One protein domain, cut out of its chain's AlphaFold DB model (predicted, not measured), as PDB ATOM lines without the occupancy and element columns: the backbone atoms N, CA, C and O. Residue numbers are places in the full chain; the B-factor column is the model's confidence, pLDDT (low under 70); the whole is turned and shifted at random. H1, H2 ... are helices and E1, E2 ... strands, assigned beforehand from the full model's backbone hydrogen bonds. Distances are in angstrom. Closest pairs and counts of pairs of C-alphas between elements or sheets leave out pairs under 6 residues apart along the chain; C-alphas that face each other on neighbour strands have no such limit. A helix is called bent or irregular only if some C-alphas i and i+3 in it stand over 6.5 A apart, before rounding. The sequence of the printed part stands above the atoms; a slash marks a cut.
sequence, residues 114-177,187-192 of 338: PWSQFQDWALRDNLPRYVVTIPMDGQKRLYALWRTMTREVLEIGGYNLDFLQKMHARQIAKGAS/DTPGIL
ATOM      1  N   PRO A 114      82.406  27.958 109.560       91.56
ATOM      2  CA  PRO A 114      81.597  26.745 109.556       91.56
ATOM      3  C   PRO A 114      81.347  26.274 110.988       91.56
ATOM      4  O   PRO A 114      82.262  25.806 111.650       91.56
ATOM      5  N   TRP A 115      80.105  26.356 111.461       94.94
ATOM      6  CA  TRP A 115      79.724  25.905 112.799       94.94
ATOM      7  C   TRP A 115      78.745  24.738 112.728       94.94
ATOM      8  O   TRP A 115      77.720  24.816 112.050       94.94
ATOM      9  N   SER A 116      79.038  23.649 113.441       95.88
ATOM     10  CA  SER A 116      78.177  22.465 113.483       95.88
ATOM     11  C   SER A 116      77.681  22.158 114.896       95.88
ATOM     12  O   SER A 116      78.175  22.677 115.897       95.88
ATOM     13  N   GLN A 117      76.722  21.235 114.980       96.00
ATOM     14  CA  GLN A 117      76.179  20.750 116.248       96.00
ATOM     15  C   GLN A 117      77.249  20.121 117.161       96.00
ATOM     16  O   GLN A 117      77.104  20.146 118.383       96.00
ATOM     17  N   PHE A 118      78.334  19.582 116.594       97.12
ATOM     18  CA  PHE A 118      79.440  19.058 117.394       97.12
ATOM     19  C   PHE A 118      80.159  20.169 118.164       97.12
ATOM     20  O   PHE A 118      80.439  19.991 119.348       97.12
ATOM     21  N   GLN A 119      80.399  21.328 117.539       97.19
ATOM     22  CA  GLN A 119      80.967  22.490 118.226       97.19
ATOM     23  C   GLN A 119      80.013  23.041 119.283       97.19
ATOM     24  O   GLN A 119      80.467  23.436 120.356       97.19
ATOM     25  N   ASP A 120      78.702  23.004 119.026       96.31
ATOM     26  CA  ASP A 120      77.714  23.409 120.025       96.31
ATOM     27  C   ASP A 120      77.832  22.588 121.314       96.31
ATOM     28  O   ASP A 120      77.888  23.155 122.408       96.31
ATOM     29  N   TRP A 121      77.883  21.258 121.190       96.75
ATOM     30  CA  TRP A 121      78.050  20.363 122.336       96.75
ATOM     31  C   TRP A 121      79.414  20.524 122.992       96.75
ATOM     32  O   TRP A 121      79.483  20.624 124.214       96.75
ATOM     33  N   ALA A 122      80.485  20.616 122.201       97.75
ATOM     34  CA  ALA A 122      81.831  20.812 122.723       97.75
ATOM     35  C   ALA A 122      81.927  22.095 123.559       97.75
ATOM     36  O   ALA A 122      82.453  22.060 124.671       97.75
ATOM     37  N   LEU A 123      81.371  23.207 123.073       97.12
ATOM     38  CA  LEU A 123      81.333  24.471 123.802       97.12
ATOM     39  C   LEU A 123      80.518  24.345 125.096       97.12
ATOM     40  O   LEU A 123      81.021  24.657 126.174       97.12
ATOM     41  N   ARG A 124      79.283  23.844 125.008       95.75
ATOM     42  CA  ARG A 124      78.366  23.742 126.151       95.75
ATOM     43  C   ARG A 124      78.897  22.833 127.260       95.75
ATOM     44  O   ARG A 124      78.788  23.169 128.437       95.75
ATOM     45  N   ASP A 125      79.453  21.684 126.893       96.31
ATOM     46  CA  ASP A 125      79.831  20.647 127.852       96.31
ATOM     47  C   ASP A 125      81.198  20.942 128.503       96.31
ATOM     48  O   ASP A 125      81.441  20.538 129.646       96.31
ATOM     49  N   ASN A 126      82.085  21.674 127.814       97.56
ATOM     50  CA  ASN A 126      83.410  22.014 128.337       97.56
ATOM     51  C   ASN A 126      83.465  23.367 129.049       97.56
ATOM     52  O   ASN A 126      84.168  23.465 130.056       97.56
ATOM     53  N   LEU A 127      82.719  24.386 128.603       96.81
ATOM     54  CA  LEU A 127      82.810  25.746 129.150       96.81
ATOM     55  C   LEU A 127      82.726  25.813 130.688       96.81
ATOM     56  O   LEU A 127      83.580  26.478 131.276       96.81
ATOM     57  N   PRO A 128      81.818  25.093 131.385       96.12
ATOM     58  CA  PRO A 128      81.741  25.145 132.847       96.12
ATOM     59  C   PRO A 128      83.037  24.759 133.577       96.12
ATOM     60  O   PRO A 128      83.236  25.179 134.714       96.12
ATOM     61  N   ARG A 129      83.932  23.984 132.945       96.12
ATOM     62  CA  ARG A 129      85.234  23.590 133.514       96.12
ATOM     63  C   ARG A 129      86.267  24.716 133.474       96.12
ATOM     64  O   ARG A 129      87.183  24.720 134.289       96.12
ATOM     65  N   TYR A 130      86.107  25.657 132.546       97.19
ATOM     66  CA  TYR A 130      87.020  26.781 132.318       97.19
ATOM     67  C   TYR A 130      86.478  28.105 132.866       97.19
ATOM     68  O   TYR A 130      87.136  29.138 132.740       97.19
ATOM     69  N   VAL A 131      85.285  28.094 133.465       97.06
ATOM     70  CA  VAL A 131      84.700  29.265 134.118       97.06
ATOM     71  C   VAL A 131      85.281  29.420 135.519       97.06
ATOM     72  O   VAL A 131      85.232  28.516 136.351       97.06
ATOM     73  N   VAL A 132      85.795  30.612 135.799       96.75
ATOM     74  CA  VAL A 132      86.354  31.009 137.088       96.75
ATOM     75  C   VAL A 132      85.591  32.210 137.639       96.75
ATOM     76  O   VAL A 132      85.179  33.113 136.913       96.75
ATOM     77  N   THR A 133      85.383  32.224 138.955       97.00
ATOM     78  CA  THR A 133      84.786  33.368 139.654       97.00
ATOM     79  C   THR A 133      85.890  34.175 140.315       97.00
ATOM     80  O   THR A 133      86.517  33.701 141.261       97.00
ATOM     81  N   ILE A 134      86.111  35.400 139.841       96.56
ATOM     82  CA  ILE A 134      87.210  36.255 140.295       96.56
ATOM     83  C   ILE A 134      86.637  37.425 141.109       96.56
ATOM     84  O   ILE A 134      85.720  38.106 140.638       96.56
ATOM     85  N   PRO A 135      87.131  37.668 142.338       95.25
ATOM     86  CA  PRO A 135      86.761  38.845 143.113       95.25
ATOM     87  C   PRO A 135      87.545  40.070 142.613       95.25
ATOM     88  O   PRO A 135      88.731  40.194 142.906       95.25
ATOM     89  N   MET A 136      86.881  40.973 141.889       93.00
ATOM     90  CA  MET A 136      87.449  42.236 141.395       93.00
ATOM     91  C   MET A 136      86.688  43.414 142.001       93.00
ATOM     92  O   MET A 136      85.458  43.435 141.955       93.00
ATOM     93  N   ASP A 137      87.398  44.362 142.615       91.94
ATOM     94  CA  ASP A 137      86.807  45.542 143.274       91.94
ATOM     95  C   ASP A 137      85.666  45.210 144.263       91.94
ATOM     96  O   ASP A 137      84.667  45.918 144.384       91.94
ATOM     97  N   GLY A 138      85.783  44.077 144.964       90.19
ATOM     98  CA  GLY A 138      84.769  43.597 145.913       90.19
ATOM     99  C   GLY A 138      83.539  42.938 145.273       90.19
ATOM    100  O   GLY A 138      82.687  42.423 145.996       90.19
ATOM    101  N   GLN A 139      83.455  42.883 143.942       94.69
ATOM    102  CA  GLN A 139      82.419  42.161 143.207       94.69
ATOM    103  C   GLN A 139      82.951  40.829 142.676       94.69
ATOM    104  O   GLN A 139      84.069  40.732 142.179       94.69
ATOM    105  N   LYS A 140      82.135  39.775 142.758       94.88
ATOM    106  CA  LYS A 140      82.445  38.492 142.120       94.88
ATOM    107  C   LYS A 140      81.985  38.549 140.670       94.88
ATOM    108  O   LYS A 140      80.793  38.711 140.427       94.88
ATOM    109  N   ARG A 141      82.915  38.409 139.729       95.69
ATOM    110  CA  ARG A 141      82.623  38.351 138.293       95.69
ATOM    111  C   ARG A 141      82.995  36.985 137.733       95.69
ATOM    112  O   ARG A 141      83.950  36.360 138.196       95.69
ATOM    113  N   LEU A 142      82.208  36.526 136.767       95.94
ATOM    114  CA  LEU A 142      82.425  35.273 136.053       95.94
ATOM    115  C   LEU A 142      83.249  35.553 134.800       95.94
ATOM    116  O   LEU A 142      82.854  36.350 133.949       95.94
ATOM    117  N   TYR A 143      84.378  34.871 134.692       97.44
ATOM    118  CA  TYR A 143      85.233  34.885 133.514       97.44
ATOM    119  C   TYR A 143      85.424  33.462 133.025       97.44
ATOM    120  O   TYR A 143      85.335  32.525 133.818       97.44
ATOM    121  N   ALA A 144      85.706  33.291 131.740       97.56
ATOM    122  CA  ALA A 144      86.149  32.007 131.217       97.56
ATOM    123  C   ALA A 144      87.563  32.109 130.646       97.56
ATOM    124  O   ALA A 144      87.956  33.123 130.068       97.56
ATOM    125  N   LEU A 145      88.320  31.028 130.813       97.75
ATOM    126  CA  LEU A 145      89.663  30.850 130.263       97.75
ATOM    127  C   LEU A 145      89.554  30.377 128.810       97.75
ATOM    128  O   LEU A 145      89.885  29.240 128.470       97.75
ATOM    129  N   TRP A 146      88.989  31.239 127.963       97.62
ATOM    130  CA  TRP A 146      88.608  30.899 126.593       97.62
ATOM    131  C   TRP A 146      89.794  30.418 125.748       97.62
ATOM    132  O   TRP A 146      89.648  29.502 124.937       97.62
ATOM    133  N   ARG A 147      90.987  30.993 125.944       96.38
ATOM    134  CA  ARG A 147      92.187  30.611 125.178       96.38
ATOM    135  C   ARG A 147      92.747  29.275 125.635       96.38
ATOM    136  O   ARG A 147      93.276  28.503 124.847       96.38
ATOM    137  N   THR A 148      92.635  28.973 126.918       95.38
ATOM    138  CA  THR A 148      92.990  27.660 127.458       95.38
ATOM    139  C   THR A 148      92.015  26.598 126.959       95.38
ATOM    140  O   THR A 148      92.453  25.581 126.432       95.38
ATOM    141  N   MET A 149      90.713  26.883 126.989       97.00
ATOM    142  CA  MET A 149      89.689  25.978 126.467       97.00
ATOM    143  C   MET A 149      89.886  25.673 124.975       97.00
ATOM    144  O   MET A 149      89.857  24.514 124.587       97.00
ATOM    145  N   THR A 150      90.140  26.681 124.136       96.50
ATOM    146  CA  THR A 150      90.367  26.481 122.687       96.50
ATOM    147  C   THR A 150      91.658  25.736 122.356       96.50
ATOM    148  O   THR A 150      91.751  25.126 121.294       96.50
ATOM    149  N   ARG A 151      92.654  25.754 123.252       94.12
ATOM    150  CA  ARG A 151      93.870  24.936 123.120       94.12
ATOM    151  C   ARG A 151      93.634  23.472 123.494       94.12
ATOM    152  O   ARG A 151      94.275  22.600 122.919       94.12
ATOM    153  N   GLU A 152      92.758  23.208 124.460       94.50
ATOM    154  CA  GLU A 152      92.523  21.860 124.997       94.50
ATOM    155  C   GLU A 152      91.363  21.122 124.309       94.50
ATOM    156  O   GLU A 152      91.400  19.899 124.186       94.50
ATOM    157  N   VAL A 153      90.349  21.849 123.834       96.94
ATOM    158  CA  VAL A 153      89.163  21.307 123.159       96.94
ATOM    159  C   VAL A 153      89.314  21.520 121.656       96.94
ATOM    160  O   VAL A 153      88.991  22.582 121.119       96.94
ATOM    161  N   LEU A 154      89.834  20.501 120.972       95.94
ATOM    162  CA  LEU A 154      90.212  20.574 119.558       95.94
ATOM    163  C   LEU A 154      89.030  20.892 118.632       95.94
ATOM    164  O   LEU A 154      89.222  21.513 117.591       95.94
ATOM    165  N   GLU A 155      87.809  20.513 119.010       96.81
ATOM    166  CA  GLU A 155      86.593  20.742 118.225       96.81
ATOM    167  C   GLU A 155      86.291  22.230 118.023       96.81
ATOM    168  O   GLU A 155      85.727  22.609 116.994       96.81
ATOM    169  N   ILE A 156      86.675  23.061 118.995       96.94
ATOM    170  CA  ILE A 156      86.531  24.522 118.966       96.94
ATOM    171  C   ILE A 156      87.886  25.230 118.807       96.94
ATOM    172  O   ILE A 156      87.975  26.453 118.945       96.94
ATOM    173  N   GLY A 157      88.948  24.479 118.517       95.75
ATOM    174  CA  GLY A 157      90.256  25.035 118.202       95.75
ATOM    175  C   GLY A 157      90.222  25.812 116.884       95.75
ATOM    176  O   GLY A 157      89.593  25.394 115.916       95.75
ATOM    177  N   GLY A 158      90.903  26.959 116.845       93.50
ATOM    178  CA  GLY A 158      91.019  27.800 115.645       93.50
ATOM    179  C   GLY A 158      89.901  28.828 115.442       93.50
ATOM    180  O   GLY A 158      90.036  29.684 114.572       93.50
ATOM    181  N   TYR A 159      88.839  28.806 116.252       95.50
ATOM    182  CA  TYR A 159      87.832  29.871 116.248       95.50
ATOM    183  C   TYR A 159      88.305  31.092 117.039       95.50
ATOM    184  O   TYR A 159      88.985  30.972 118.059       95.50
ATOM    185  N   ASN A 160      87.904  32.280 116.582       94.12
ATOM    186  CA  ASN A 160      88.117  33.516 117.329       94.12
ATOM    187  C   ASN A 160      87.273  33.507 118.623       94.12
ATOM    188  O   ASN A 160      86.150  33.002 118.644       94.12
ATOM    189  N   LEU A 161      87.800  34.080 119.707       95.00
ATOM    190  CA  LEU A 161      87.119  34.179 120.999       95.00
ATOM    191  C   LEU A 161      85.815  34.971 120.897       95.00
ATOM    192  O   LEU A 161      84.818  34.554 121.480       95.00
ATOM    193  N   ASP A 162      85.804  36.053 120.115       94.38
ATOM    194  CA  ASP A 162      84.601  36.869 119.913       94.38
ATOM    195  C   ASP A 162      83.490  36.042 119.259       94.38
ATOM    196  O   ASP A 162      82.328  36.095 119.662       94.38
ATOM    197  N   PHE A 163      83.864  35.199 118.292       94.88
ATOM    198  CA  PHE A 163      82.946  34.273 117.643       94.88
ATOM    199  C   PHE A 163      82.420  33.222 118.631       94.88
ATOM    200  O   PHE A 163      81.214  33.001 118.708       94.88
ATOM    201  N   LEU A 164      83.284  32.627 119.458       96.12
ATOM    202  CA  LEU A 164      82.860  31.661 120.481       96.12
ATOM    203  C   LEU A 164      81.918  32.279 121.521       96.12
ATOM    204  O   LEU A 164      80.941  31.639 121.915       96.12
ATOM    205  N   GLN A 165      82.161  33.525 121.934       95.62
ATOM    206  CA  GLN A 165      81.252  34.252 122.816       95.62
ATOM    207  C   GLN A 165      79.904  34.525 122.148       95.62
ATOM    208  O   GLN A 165      78.868  34.297 122.777       95.62
ATOM    209  N   LYS A 166      79.898  34.954 120.877       94.31
ATOM    210  CA  LYS A 166      78.670  35.128 120.081       94.31
ATOM    211  C   LYS A 166      77.886  33.807 120.002       94.31
ATOM    212  O   LYS A 166      76.683  33.790 120.272       94.31
ATOM    213  N   MET A 167      78.557  32.684 119.733       95.50
ATOM    214  CA  MET A 167      77.918  31.363 119.674       95.50
ATOM    215  C   MET A 167      77.371  30.906 121.028       95.50
ATOM    216  O   MET A 167      76.243  30.416 121.096       95.50
ATOM    217  N   HIS A 168      78.095  31.136 122.124       95.50
ATOM    218  CA  HIS A 168      77.596  30.860 123.472       95.50
ATOM    219  C   HIS A 168      76.361  31.709 123.819       95.50
ATOM    220  O   HIS A 168      75.353  31.187 124.294       95.50
ATOM    221  N   ALA A 169      76.397  33.011 123.525       94.06
ATOM    222  CA  ALA A 169      75.261  33.905 123.739       94.06
ATOM    223  C   ALA A 169      74.024  33.445 122.947       94.06
ATOM    224  O   ALA A 169      72.909  33.437 123.474       94.06
ATOM    225  N   ARG A 170      74.221  32.971 121.710       92.88
ATOM    226  CA  ARG A 170      73.160  32.374 120.890       92.88
ATOM    227  C   ARG A 170      72.576  31.105 121.522       92.88
ATOM    228  O   ARG A 170      71.361  30.918 121.470       92.88
ATOM    229  N   GLN A 171      73.401  30.249 122.130       92.00
ATOM    230  CA  GLN A 171      72.925  29.054 122.841       92.00
ATOM    231  C   GLN A 171      72.044  29.417 124.041       92.00
ATOM    232  O   GLN A 171      70.980  28.821 124.215       92.00
ATOM    233  N   ILE A 172      72.444  30.428 124.820       91.56
ATOM    234  CA  ILE A 172      71.646  30.938 125.944       91.56
ATOM    235  C   ILE A 172      70.304  31.484 125.444       91.56
ATOM    236  O   ILE A 172      69.254  31.127 125.978       91.56
ATOM    237  N   ALA A 173      70.320  32.295 124.381       90.06
ATOM    238  CA  ALA A 173      69.106  32.869 123.802       90.06
ATOM    239  C   ALA A 173      68.130  31.794 123.291       90.06
ATOM    240  O   ALA A 173      66.921  31.912 123.483       90.06
ATOM    241  N   LYS A 174      68.649  30.716 122.687       88.81
ATOM    242  CA  LYS A 174      67.842  29.577 122.224       88.81
ATOM    243  C   LYS A 174      67.238  28.782 123.385       88.81
ATOM    244  O   LYS A 174      66.102  28.335 123.283       88.81
ATOM    245  N   GLY A 175      67.973  28.615 124.486       84.38
ATOM    246  CA  GLY A 175      67.450  27.971 125.693       84.38
ATOM    247  C   GLY A 175      66.332  28.779 126.361       84.38
ATOM    248  O   GLY A 175      65.381  28.201 126.875       84.38
ATOM    249  N   ALA A 176      66.405  30.112 126.297       81.38
ATOM    250  CA  ALA A 176      65.403  30.997 126.891       81.38
ATOM    251  C   ALA A 176      64.038  30.960 126.177       81.38
ATOM    252  O   ALA A 176      63.016  31.226 126.805       81.38
ATOM    253  N   SER A 177      63.988  30.627 124.880       78.69
ATOM    254  CA  SER A 177      62.718  30.574 124.139       78.69
ATOM    255  C   SER A 177      61.850  29.355 124.464       78.69
ATOM    256  O   SER A 177      60.652  29.395 124.196       78.69
ATOM    257  N   ASP A 187      74.760  34.848 132.228       89.88
ATOM    258  CA  ASP A 187      75.457  35.826 131.405       89.88
ATOM    259  C   ASP A 187      76.677  35.150 130.770       89.88
ATOM    260  O   ASP A 187      77.331  34.296 131.383       89.88
ATOM    261  N   THR A 188      76.985  35.517 129.525       93.81
ATOM    262  CA  THR A 188      78.181  34.997 128.858       93.81
ATOM    263  C   THR A 188      79.414  35.416 129.664       93.81
ATOM    264  O   THR A 188      79.591  36.614 129.901       93.81
ATOM    265  N   PRO A 189      80.264  34.466 130.103       96.12
ATOM    266  CA  PRO A 189      81.440  34.793 130.898       96.12
ATOM    267  C   PRO A 189      82.362  35.768 130.163       96.12
ATOM    268  O   PRO A 189      82.592  35.636 128.955       96.12
ATOM    269  N   GLY A 190      82.929  36.720 130.904       96.00
ATOM    270  CA  GLY A 190      83.869  37.692 130.350       96.00
ATOM    271  C   GLY A 190      85.167  37.048 129.850       96.00
ATOM    272  O   GLY A 190      85.502  35.916 130.218       96.00
ATOM    273  N   ILE A 191      85.922  37.796 129.043       96.62
ATOM    274  CA  ILE A 191      87.276  37.434 128.598       96.62
ATOM    275  C   ILE A 191      88.295  38.107 129.517       96.62
ATOM    276  O   ILE A 191      88.178  39.297 129.811       96.62
ATOM    277  N   LEU A 192      89.308  37.356 129.949       97.56
ATOM    278  CA  LEU A 192      90.479  37.924 130.614       97.56
ATOM    279  C   LEU A 192      91.540  38.344 129.585       97.56
ATOM    280  O   LEU A 192      91.726  37.643 128.580       97.56
TER     281      LEU A 192
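What this domain is: This is residues 114 to 177 and 187 to 192 of the 338 residues of the protein "Hypothetical protein" of Attheya septentrionalis (UniProt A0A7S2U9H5). Helix H1 and the two-stranded hairpin E1 and E2 follow each other directly and make the long axis, with the hairpin at one end. H3 crosses H1, and short H2 packs on residues 126 to 130 of H1. The printed part has 70 residues, with three named helices and two named strands in the order H1, E1, E2, H2, H3; the sheet, E1 - E2, is antiparallel. The class is mixed, helices and strands; the whole is compact, with a radius of gyration of the C-alphas of 12.4 A and spans of 40 by 32 by 18 A.

How they stand to each other: Start with H1, residues 117 to 130, which is irregular, but only just: C-alphas 125 and 128 are 7.0 A apart. Next come E1, residues 131 to 136, and E2, residues 139 to 144, an antiparallel hairpin at 148 degrees; look for N 134 and O 141, 2.9 A apart and within hydrogen-bond range. Residues 143 to 144 of E2 also pair, parallel, with residues 190 to 191. H2, residues 146 to 152, touches H1 at residues 126 to 130 alone; their closest C-alphas, Tyr 130 and Met 149, are 6.5 A apart, and the lines are only just about perpendicular, at 71 degrees. H3, residues 161 to 176, touches H1 with residues 167 to 171 alone, and H1 touches H3 with residues 120 to 124 alone; their lines are about perpendicular, at 80 degrees, and the closest C-alphas, those of Leu 123 and His 168, are 7.4 A apart. H2 and H3 are close but not clearly touching, with C-alphas Trp 146 and Leu 161 closest at 6.7 A. E1 is apart from H2 and H3, and E2 from H3. Every O i to N i+4 pair is within hydrogen-bond range in H2 and H3, and 7 of 10 in H1.

Where its parts are: Find C-alpha 117 at (76.179, 20.750, 116.248); H1 runs 20.3 A from there to C-alpha 130. E1 spans 15.1 A and E2 16.1 A, ending at C-alpha 144 at (86.149, 32.007, 131.217). H2 spans 10.0 A. H3 runs 22.7 A to C-alpha 176 at (65.403, 30.997, 126.891).

The domain as a whole: The two C-alphas farthest apart, Pro 114 and Gly 138, are 40.2 A apart. Residues 178 to 186 are not printed, and C-alphas 177 and 187 are 15.6 A apart across this cut. The links H1 to E1, E1 to E2 and E2 to H2 are tight, H2 to H3 is short, and none is long. The mean pLDDT of the printed part is 94.7, and no printed residue is under 70.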